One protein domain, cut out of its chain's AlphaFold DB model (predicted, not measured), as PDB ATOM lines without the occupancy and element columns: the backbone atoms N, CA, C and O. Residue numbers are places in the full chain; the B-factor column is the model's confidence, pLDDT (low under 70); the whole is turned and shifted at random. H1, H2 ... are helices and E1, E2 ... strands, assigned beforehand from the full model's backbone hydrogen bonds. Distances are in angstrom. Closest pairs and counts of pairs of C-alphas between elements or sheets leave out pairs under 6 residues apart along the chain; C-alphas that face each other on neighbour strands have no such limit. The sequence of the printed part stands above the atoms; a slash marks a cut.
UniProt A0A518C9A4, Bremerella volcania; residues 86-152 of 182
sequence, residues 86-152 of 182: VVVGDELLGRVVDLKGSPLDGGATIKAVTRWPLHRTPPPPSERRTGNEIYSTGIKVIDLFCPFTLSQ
ATOM      1  N   VAL A  86    -105.179 179.724 -66.719       90.12
ATOM      2  CA  VAL A  86    -105.135 181.168 -66.514       90.12
ATOM      3  C   VAL A  86    -106.493 181.760 -66.851       90.12
ATOM      4  O   VAL A  86    -107.200 181.269 -67.736       90.12
ATOM      5  N   VAL A  87    -106.872 182.814 -66.136       90.12
ATOM      6  CA  VAL A  87    -108.086 183.577 -66.446       90.12
ATOM      7  C   VAL A  87    -107.935 184.277 -67.791       90.12
ATOM      8  O   VAL A  87    -106.859 184.772 -68.126       90.12
ATOM      9  N   VAL A  88    -109.015 184.318 -68.564       91.50
ATOM     10  CA  VAL A  88    -109.080 185.030 -69.841       91.50
ATOM     11  C   VAL A  88    -110.444 185.685 -69.990       91.50
ATOM     12  O   VAL A  88    -111.451 185.112 -69.580       91.50
ATOM     13  N   GLY A  89    -110.475 186.842 -70.641       91.31
ATOM     14  CA  GLY A  89    -111.715 187.544 -70.941       91.31
ATOM     15  C   GLY A  89    -111.543 189.055 -70.922       91.31
ATOM     16  O   GLY A  89    -110.467 189.580 -70.608       91.31
ATOM     17  N   ASP A  90    -112.621 189.746 -71.270       92.19
ATOM     18  CA  ASP A  90    -112.653 191.204 -71.367       92.19
ATOM     19  C   ASP A  90    -112.512 191.874 -69.991       92.19
ATOM     20  O   ASP A  90    -112.061 193.013 -69.892       92.19
ATOM     21  N   GLU A  91    -112.810 191.153 -68.907       89.62
ATOM     22  CA  GLU A  91    -112.634 191.596 -67.523       89.62
ATOM     23  C   GLU A  91    -111.175 191.907 -67.140       89.62
ATOM     24  O   GLU A  91    -110.933 192.580 -66.135       89.62
ATOM     25  N   LEU A  92    -110.206 191.428 -67.928       90.69
ATOM     26  CA  LEU A  92    -108.777 191.689 -67.735       90.69
ATOM     27  C   LEU A  92    -108.301 192.965 -68.438       90.69
ATOM     28  O   LEU A  92    -107.195 193.435 -68.161       90.69
ATOM     29  N   LEU A  93    -109.092 193.531 -69.355       91.62
ATOM     30  CA  LEU A  93    -108.669 194.685 -70.146       91.62
ATOM     31  C   LEU A  93    -108.389 195.892 -69.239       91.62
ATOM     32  O   LEU A  93    -109.237 196.335 -68.467       91.62
ATOM     33  N   GLY A  94    -107.168 196.423 -69.338       91.38
ATOM     34  CA  GLY A  94    -106.708 197.561 -68.536       91.38
ATOM     35  C   GLY A  94    -106.293 197.225 -67.099       91.38
ATOM     36  O   GLY A  94    -105.950 198.140 -66.354       91.38
ATOM     37  N   ARG A  95    -106.303 195.948 -66.703       92.19
ATOM     38  CA  ARG A  95    -105.864 195.492 -65.376       92.19
ATOM     39  C   ARG A  95    -104.405 195.042 -65.399       92.19
ATOM     40  O   ARG A  95    -103.908 194.569 -66.421       92.19
ATOM     41  N   VAL A  96    -103.729 195.136 -64.254       93.06
ATOM     42  CA  VAL A  96    -102.431 194.472 -64.037       93.06
ATOM     43  C   VAL A  96    -102.677 193.239 -63.183       93.06
ATOM     44  O   VAL A  96    -103.164 193.362 -62.061       93.06
ATOM     45  N   VAL A  97    -102.358 192.057 -63.706       92.25
ATOM     46  CA  VAL A  97    -102.647 190.770 -63.055       92.25
ATOM     47  C   VAL A  97    -101.415 189.876 -62.991       92.25
ATOM     48  O   VAL A  97    -100.522 189.976 -63.834       92.25
ATOM     49  N   ASP A  98    -101.372 189.004 -61.986       88.56
ATOM     50  CA  ASP A  98    -100.407 187.909 -61.913       88.56
ATOM     51  C   ASP A  98    -100.798 186.739 -62.845       88.56
ATOM     52  O   ASP A  98    -101.846 186.750 -63.495       88.56
ATOM     53  N   LEU A  99     -99.959 185.697 -62.898       86.88
ATOM     54  CA  LEU A  99    -100.214 184.511 -63.727       86.88
ATOM     55  C   LEU A  99    -101.486 183.745 -63.318       86.88
ATOM     56  O   LEU A  99    -102.105 183.095 -64.155       86.88
ATOM     57  N   LYS A 100    -101.887 183.811 -62.044       83.62
ATOM     58  CA  LYS A 100    -103.070 183.124 -61.499       83.62
ATOM     59  C   LYS A 100    -104.362 183.925 -61.714       83.62
ATOM     60  O   LYS A 100    -105.452 183.374 -61.538       83.62
ATOM     61  N   GLY A 101    -104.247 185.189 -62.129       86.56
ATOM     62  CA  GLY A 101    -105.353 186.121 -62.329       86.56
ATOM     63  C   GLY A 101    -105.613 187.072 -61.162       86.56
ATOM     64  O   GLY A 101    -106.617 187.785 -61.179       86.56
ATOM     65  N   SER A 102    -104.752 187.091 -60.145       88.19
ATOM     66  CA  SER A 102    -104.881 188.004 -59.008       88.19
ATOM     67  C   SER A 102    -104.482 189.422 -59.429       88.19
ATOM     68  O   SER A 102    -103.449 189.593 -60.084       88.19
ATOM     69  N   PRO A 103    -105.252 190.460 -59.062       91.62
ATOM     70  CA  PRO A 103    -104.915 191.836 -59.403       91.62
ATOM     71  C   PRO A 103    -103.686 192.328 -58.623       91.62
ATOM     72  O   PRO A 103    -103.616 192.196 -57.404       91.62
ATOM     73  N   LEU A 104    -102.739 192.945 -59.332       91.62
ATOM     74  CA  LEU A 104    -101.552 193.620 -58.785       91.62
ATOM     75  C   LEU A 104    -101.683 195.152 -58.815       91.62
ATOM     76  O   LEU A 104    -100.795 195.867 -58.360       91.62
ATOM     77  N   ASP A 105    -102.793 195.661 -59.349       92.56
ATOM     78  CA  ASP A 105    -103.099 197.088 -59.477       92.56
ATOM     79  C   ASP A 105    -103.818 197.692 -58.256       92.56
ATOM     80  O   ASP A 105    -104.205 198.859 -58.284       92.56
ATOM     81  N   GLY A 106    -104.020 196.916 -57.184       89.38
ATOM     82  CA  GLY A 106    -104.764 197.346 -55.993       89.38
ATOM     83  C   GLY A 106    -106.276 197.498 -56.211       89.38
ATOM     84  O   GLY A 106    -106.982 197.964 -55.315       89.38
ATOM     85  N   GLY A 107    -106.787 197.121 -57.385       88.25
ATOM     86  CA  GLY A 107    -108.214 197.110 -57.680       88.25
ATOM     87  C   GLY A 107    -108.948 195.916 -57.065       88.25
ATOM     88  O   GLY A 107    -108.364 195.025 -56.449       88.25
ATOM     89  N   ALA A 108    -110.264 195.869 -57.278       88.38
ATOM     90  CA  ALA A 108    -111.095 194.764 -56.810       88.38
ATOM     91  C   ALA A 108    -110.733 193.430 -57.489       88.38
ATOM     92  O   ALA A 108    -110.234 193.403 -58.624       88.38
ATOM     93  N   THR A 109    -111.057 192.327 -56.803       88.25
ATOM     94  CA  THR A 109    -110.941 190.962 -57.325       88.25
ATOM     95  C   THR A 109    -111.675 190.828 -58.654       88.25
ATOM     96  O   THR A 109    -112.830 191.237 -58.794       88.25
ATOM     97  N   ILE A 110    -110.998 190.234 -59.631       87.31
ATOM     98  CA  ILE A 110    -111.533 190.043 -60.975       87.31
ATOM     99  C   ILE A 110    -112.454 188.825 -60.953       87.31
ATOM    100  O   ILE A 110    -112.022 187.707 -60.679       87.31
ATOM    101  N   LYS A 111    -113.740 189.044 -61.234       82.31
ATOM    102  CA  LYS A 111    -114.730 187.970 -61.379       82.31
ATOM    103  C   LYS A 111    -114.665 187.415 -62.800       82.31
ATOM    104  O   LYS A 111    -115.541 187.692 -63.611       82.31
ATOM    105  N   ALA A 112    -113.593 186.689 -63.092       75.56
ATOM    106  CA  ALA A 112    -113.416 186.043 -64.383       75.56
ATOM    107  C   ALA A 112    -114.242 184.757 -64.473       75.56
ATOM    108  O   ALA A 112    -114.274 183.965 -63.529       75.56
ATOM    109  N   VAL A 113    -114.908 184.551 -65.610       74.88
ATOM    110  CA  VAL A 113    -115.779 183.379 -65.837       74.88
ATOM    111  C   VAL A 113    -115.044 182.286 -66.605       74.88
ATOM    112  O   VAL A 113    -115.296 181.099 -66.396       74.88
ATOM    113  N   THR A 114    -114.116 182.674 -67.480       89.94
ATOM    114  CA  THR A 114    -113.461 181.753 -68.408       89.94
ATOM    115  C   THR A 114    -112.003 181.547 -68.020       89.94
ATOM    116  O   THR A 114    -111.267 182.497 -67.756       89.94
ATOM    117  N   ARG A 115    -111.569 180.283 -68.002       88.56
ATOM    118  CA  ARG A 115    -110.174 179.895 -67.765       88.56
ATOM    119  C   ARG A 115    -109.682 179.027 -68.908       88.56
ATOM    120  O   ARG A 115    -110.405 178.140 -69.363       88.56
ATOM    121  N   TRP A 116    -108.476 179.297 -69.396       90.75
ATOM    122  CA  TRP A 116    -107.834 178.535 -70.468       90.75
ATOM    123  C   TRP A 116    -106.567 177.852 -69.954       90.75
ATOM    124  O   TRP A 116    -105.814 178.474 -69.206       90.75
ATOM    125  N   PRO A 117    -106.281 176.605 -70.374       90.00
ATOM    126  CA  PRO A 117    -105.060 175.922 -69.971       90.00
ATOM    127  C   PRO A 117    -103.830 176.649 -70.524       90.00
ATOM    128  O   PRO A 117    -103.830 177.120 -71.666       90.00
ATOM    129  N   LEU A 118    -102.766 176.706 -69.719       88.00
ATOM    130  CA  LEU A 118    -101.498 177.343 -70.084       88.00
ATOM    131  C   LEU A 118    -100.871 176.665 -71.310       88.00
ATOM    132  O   LEU A 118    -100.374 177.326 -72.222       88.00
ATOM    133  N   HIS A 119    -100.939 175.334 -71.354       86.44
ATOM    134  CA  HIS A 119    -100.482 174.537 -72.483       86.44
ATOM    135  C   HIS A 119    -101.650 174.215 -73.413       86.44
ATOM    136  O   HIS A 119    -102.585 173.506 -73.041       86.44
ATOM    137  N   ARG A 120    -101.576 174.710 -74.651       87.44
ATOM    138  CA  ARG A 120    -102.526 174.387 -75.718       87.44
ATOM    139  C   ARG A 120    -101.796 173.908 -76.951       87.44
ATOM    140  O   ARG A 120    -100.738 174.423 -77.310       87.44
ATOM    141  N   THR A 121    -102.393 172.927 -77.609       87.31
ATOM    142  CA  THR A 121    -101.912 172.442 -78.893       87.31
ATOM    143  C   THR A 121    -102.013 173.574 -79.916       87.31
ATOM    144  O   THR A 121    -103.024 174.283 -79.936       87.31
ATOM    145  N   PRO A 122    -100.994 173.772 -80.766       88.25
ATOM    146  CA  PRO A 122    -101.092 174.744 -81.843       88.25
ATOM    147  C   PRO A 122    -102.247 174.388 -82.795       88.25
ATOM    148  O   PRO A 122    -102.564 173.204 -82.955       88.25
ATOM    149  N   PRO A 123    -102.840 175.384 -83.474       88.00
ATOM    150  CA  PRO A 123    -103.924 175.146 -84.420       88.00
ATOM    151  C   PRO A 123    -103.475 174.216 -85.564       88.00
ATOM    152  O   PRO A 123    -102.313 174.298 -86.015       88.00
ATOM    153  N   PRO A 124    -104.364 173.329 -86.051       91.19
ATOM    154  CA  PRO A 124    -104.050 172.385 -87.118       91.19
ATOM    155  C   PRO A 124    -103.798 173.110 -88.450       91.19
ATOM    156  O   PRO A 124    -104.312 174.210 -88.656       91.19
ATOM    157  N   PRO A 125    -103.044 172.509 -89.394       88.38
ATOM    158  CA  PRO A 125    -102.748 173.133 -90.685       88.38
ATOM    159  C   PRO A 125    -103.978 173.592 -91.478       88.38
ATOM    160  O   PRO A 125    -103.901 174.606 -92.161       88.38
ATOM    161  N   SER A 126    -105.111 172.895 -91.353       89.81
ATOM    162  CA  SER A 126    -106.377 173.227 -92.024       89.81
ATOM    163  C   SER A 126    -107.010 174.541 -91.561       89.81
ATOM    164  O   SER A 126    -107.746 175.161 -92.321       89.81
ATOM    165  N   GLU A 127    -106.742 174.970 -90.325       86.94
ATOM    166  CA  GLU A 127    -107.269 176.218 -89.753       86.94
ATOM    167  C   GLU A 127    -106.300 177.396 -89.920       86.94
ATOM    168  O   GLU A 127    -106.662 178.552 -89.687       86.94
ATOM    169  N   ARG A 128    -105.055 177.129 -90.333       82.50
ATOM    170  CA  ARG A 128    -104.046 178.169 -90.539       82.50
ATOM    171  C   ARG A 128    -104.385 178.954 -91.799       82.50
ATOM    172  O   ARG A 128    -104.296 178.444 -92.911       82.50
ATOM    173  N   ARG A 129    -104.740 180.225 -91.625       74.25
ATOM    174  CA  ARG A 129    -104.945 181.154 -92.739       74.25
ATOM    175  C   ARG A 129    -103.608 181.732 -93.194       74.25
ATOM    176  O   ARG A 129    -102.913 182.373 -92.408       74.25
ATOM    177  N   THR A 130    -103.278 181.580 -94.472       68.50
ATOM    178  CA  THR A 130    -102.250 182.384 -95.145       68.50
ATOM    179  C   THR A 130    -102.833 183.762 -95.458       68.50
ATOM    180  O   THR A 130    -103.391 184.001 -96.525       68.50
ATOM    181  N   GLY A 131    -102.783 184.660 -94.473       65.12
ATOM    182  CA  GLY A 131    -103.222 186.043 -94.635       65.12
ATOM    183  C   GLY A 131    -102.159 186.878 -95.347       65.12
ATOM    184  O   GLY A 131    -101.137 187.200 -94.746       65.12
ATOM    185  N   ASN A 132    -102.422 187.258 -96.600       70.62
ATOM    186  CA  ASN A 132    -101.643 188.270 -97.332       70.62
ATOM    187  C   ASN A 132    -102.203 189.693 -97.144       70.62
ATOM    188  O   ASN A 132    -101.791 190.620 -97.836       70.62
ATOM    189  N   GLU A 133    -103.163 189.875 -96.238       84.38
ATOM    190  CA  GLU A 133    -103.749 191.180 -95.954       84.38
ATOM    191  C   GLU A 133    -102.759 192.044 -95.172       84.38
ATOM    192  O   GLU A 133    -102.287 191.647 -94.102       84.38
ATOM    193  N   ILE A 134    -102.437 193.212 -95.731       86.56
ATOM    194  CA  ILE A 134    -101.559 194.199 -95.103       86.56
ATOM    195  C   ILE A 134    -102.309 194.846 -93.937       86.56
ATOM    196  O   ILE A 134    -103.412 195.363 -94.100       86.56
ATOM    197  N   TYR A 135    -101.683 194.850 -92.765       88.19
ATOM    198  CA  TYR A 135    -102.146 195.553 -91.582       88.19
ATOM    199  C   TYR A 135    -101.594 196.982 -91.581       88.19
ATOM    200  O   TYR A 135    -100.392 197.186 -91.420       88.19
ATOM    201  N   SER A 136    -102.465 197.979 -91.763       90.69
ATOM    202  CA  SER A 136    -102.058 199.388 -91.677       90.69
ATOM    203  C   SER A 136    -101.953 199.820 -90.218       90.69
ATOM    204  O   SER A 136    -102.917 199.727 -89.458       90.69
ATOM    205  N   THR A 137    -100.773 200.307 -89.835       90.12
ATOM    206  CA  THR A 137    -100.491 200.778 -88.472       90.12
ATOM    207  C   THR A 137    -100.825 202.251 -88.270       90.12
ATOM    208  O   THR A 137    -100.929 202.710 -87.133       90.12
ATOM    209  N   GLY A 138    -100.933 203.019 -89.360       92.19
ATOM    210  CA  GLY A 138    -101.037 204.478 -89.325       92.19
ATOM    211  C   GLY A 138     -99.693 205.183 -89.092       92.19
ATOM    212  O   GLY A 138     -99.631 206.415 -89.080       92.19
ATOM    213  N   ILE A 139     -98.597 204.435 -88.939       93.69
ATOM    214  CA  ILE A 139     -97.247 204.972 -88.769       93.69
ATOM    215  C   ILE A 139     -96.556 204.969 -90.133       93.69
ATOM    216  O   ILE A 139     -96.105 203.933 -90.611       93.69
ATOM    217  N   LYS A 140     -96.415 206.153 -90.746       92.88
ATOM    218  CA  LYS A 140     -95.914 206.319 -92.130       92.88
ATOM    219  C   LYS A 140     -94.629 205.548 -92.436       92.88
ATOM    220  O   LYS A 140     -94.516 204.959 -93.504       92.88
ATOM    221  N   VAL A 141     -93.652 205.576 -91.527       93.75
ATOM    222  CA  VAL A 141     -92.364 204.896 -91.746       93.75
ATOM    223  C   VAL A 141     -92.518 203.374 -91.766       93.75
ATOM    224  O   VAL A 141     -91.857 202.715 -92.561       93.75
ATOM    225  N   ILE A 142     -93.416 202.820 -90.952       90.62
ATOM    226  CA  ILE A 142     -93.682 201.381 -90.910       90.62
ATOM    227  C   ILE A 142     -94.492 200.986 -92.143       90.62
ATOM    228  O   ILE A 142     -94.052 200.136 -92.908       90.62
ATOM    229  N   ASP A 143     -95.606 201.676 -92.391       90.62
ATOM    230  CA  ASP A 143     -96.523 201.348 -93.487       90.62
ATOM    231  C   ASP A 143     -95.858 201.467 -94.876       90.62
ATOM    232  O   ASP A 143     -96.239 200.746 -95.794       90.62
ATOM    233  N   LEU A 144     -94.850 202.340 -95.039       91.06
ATOM    234  CA  LEU A 144     -94.128 202.517 -96.307       91.06
ATOM    235  C   LEU A 144     -92.927 201.574 -96.476       91.06
ATOM    236  O   LEU A 144     -92.733 201.032 -97.562       91.06
ATOM    237  N   PHE A 145     -92.086 201.421 -95.448       92.38
ATOM    238  CA  PHE A 145     -90.811 200.704 -95.584       92.38
ATOM    239  C   PHE A 145     -90.868 199.250 -95.113       92.38
ATOM    240  O   PHE A 145     -90.094 198.428 -95.597       92.38
ATOM    241  N   CYS A 146     -91.748 198.922 -94.166       88.62
ATOM    242  CA  CYS A 146     -91.866 197.579 -93.603       88.62
ATOM    243  C   CYS A 146     -93.339 197.240 -93.297       88.62
ATOM    244  O   CYS A 146     -93.697 197.040 -92.132       88.62
ATOM    245  N   PRO A 147     -94.214 197.206 -94.323       84.94
ATOM    246  CA  PRO A 147     -95.592 196.782 -94.137       84.94
ATOM    247  C   PRO A 147     -95.631 195.308 -93.725       84.94
ATOM    248  O   PRO A 147     -94.887 194.477 -94.250       84.94
ATOM    249  N   PHE A 148     -96.531 194.978 -92.805       86.88
ATOM    250  CA  PHE A 148     -96.705 193.621 -92.306       86.88
ATOM    251  C   PHE A 148     -98.164 193.174 -92.388       86.88
ATOM    252  O   PHE A 148     -99.065 193.965 -92.633       86.88
ATOM    253  N   THR A 149     -98.392 191.879 -92.221       86.94
ATOM    254  CA  THR A 149     -99.677 191.193 -92.358       86.94
ATOM    255  C   THR A 149    -100.227 190.793 -90.993       86.94
ATOM    256  O   THR A 149     -99.473 190.587 -90.047       86.94
ATOM    257  N   LEU A 150    -101.548 190.648 -90.879       78.38
ATOM    258  CA  LEU A 150    -102.246 190.379 -89.607       78.38
ATOM    259  C   LEU A 150    -101.740 189.155 -88.814       78.38
ATOM    260  O   LEU A 150    -101.896 189.108 -87.597       78.38
ATOM    261  N   SER A 151    -101.143 188.169 -89.485       75.62
ATOM    262  CA  SER A 151    -100.763 186.884 -88.881       75.62
ATOM    263  C   SER A 151     -99.253 186.702 -88.675       75.62
ATOM    264  O   SER A 151     -98.827 185.594 -88.347       75.62
ATOM    265  N   GLN A 152     -98.429 187.733 -88.905       79.69
ATOM    266  CA  GLN A 152     -96.972 187.615 -88.768       79.69
ATOM    267  C   GLN A 152     -96.459 188.104 -87.408       79.69
ATOM    268  O   GLN A 152     -96.967 189.068 -86.839       79.69
TER     269      GLN A 152
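This is residues 86 to 152 of the 182 residues of a protein of Bremerella volcania (UniProt A0A518C9A4). With little regular structure, this is an open U of two lobes: looped chain with the short strands E1 and E2 in one, the short helix H1 in the other, bridged by residues 119 to 127, which stand free. The 67 printed residues run E1, E2, H1; the class is mixed, helices and strands, with 13 residues in named elements. The whole is extended and flat, spanning 43 by 34 by 15 A, with a radius of gyration of the C-alphas of 17.6 A.

E1, residues 86 to 88, begins at C-alpha 86 (-105.135, 181.168, -66.514). E2 is residues 114 to 117, 10.3 A long. H1, residues 140 to 145, 8.3 A long, ends at C-alpha 145 (-90.811, 200.704, -95.584).

E1 and E2 meet only at a point, where C-alphas 87 and 115 face each other at 4.4 A. H1 and E1 are apart. Residues 134 to 135 pair with 148 to 149, antiparallel. In H1 every O i to N i+4 pair is within hydrogen-bond range.

The C-alphas of Thr 109 and Phe 145 are farthest apart, 44.3 A. Both links are long, and the printed part has no cut. Residues 130 to 131 have pLDDT under 70.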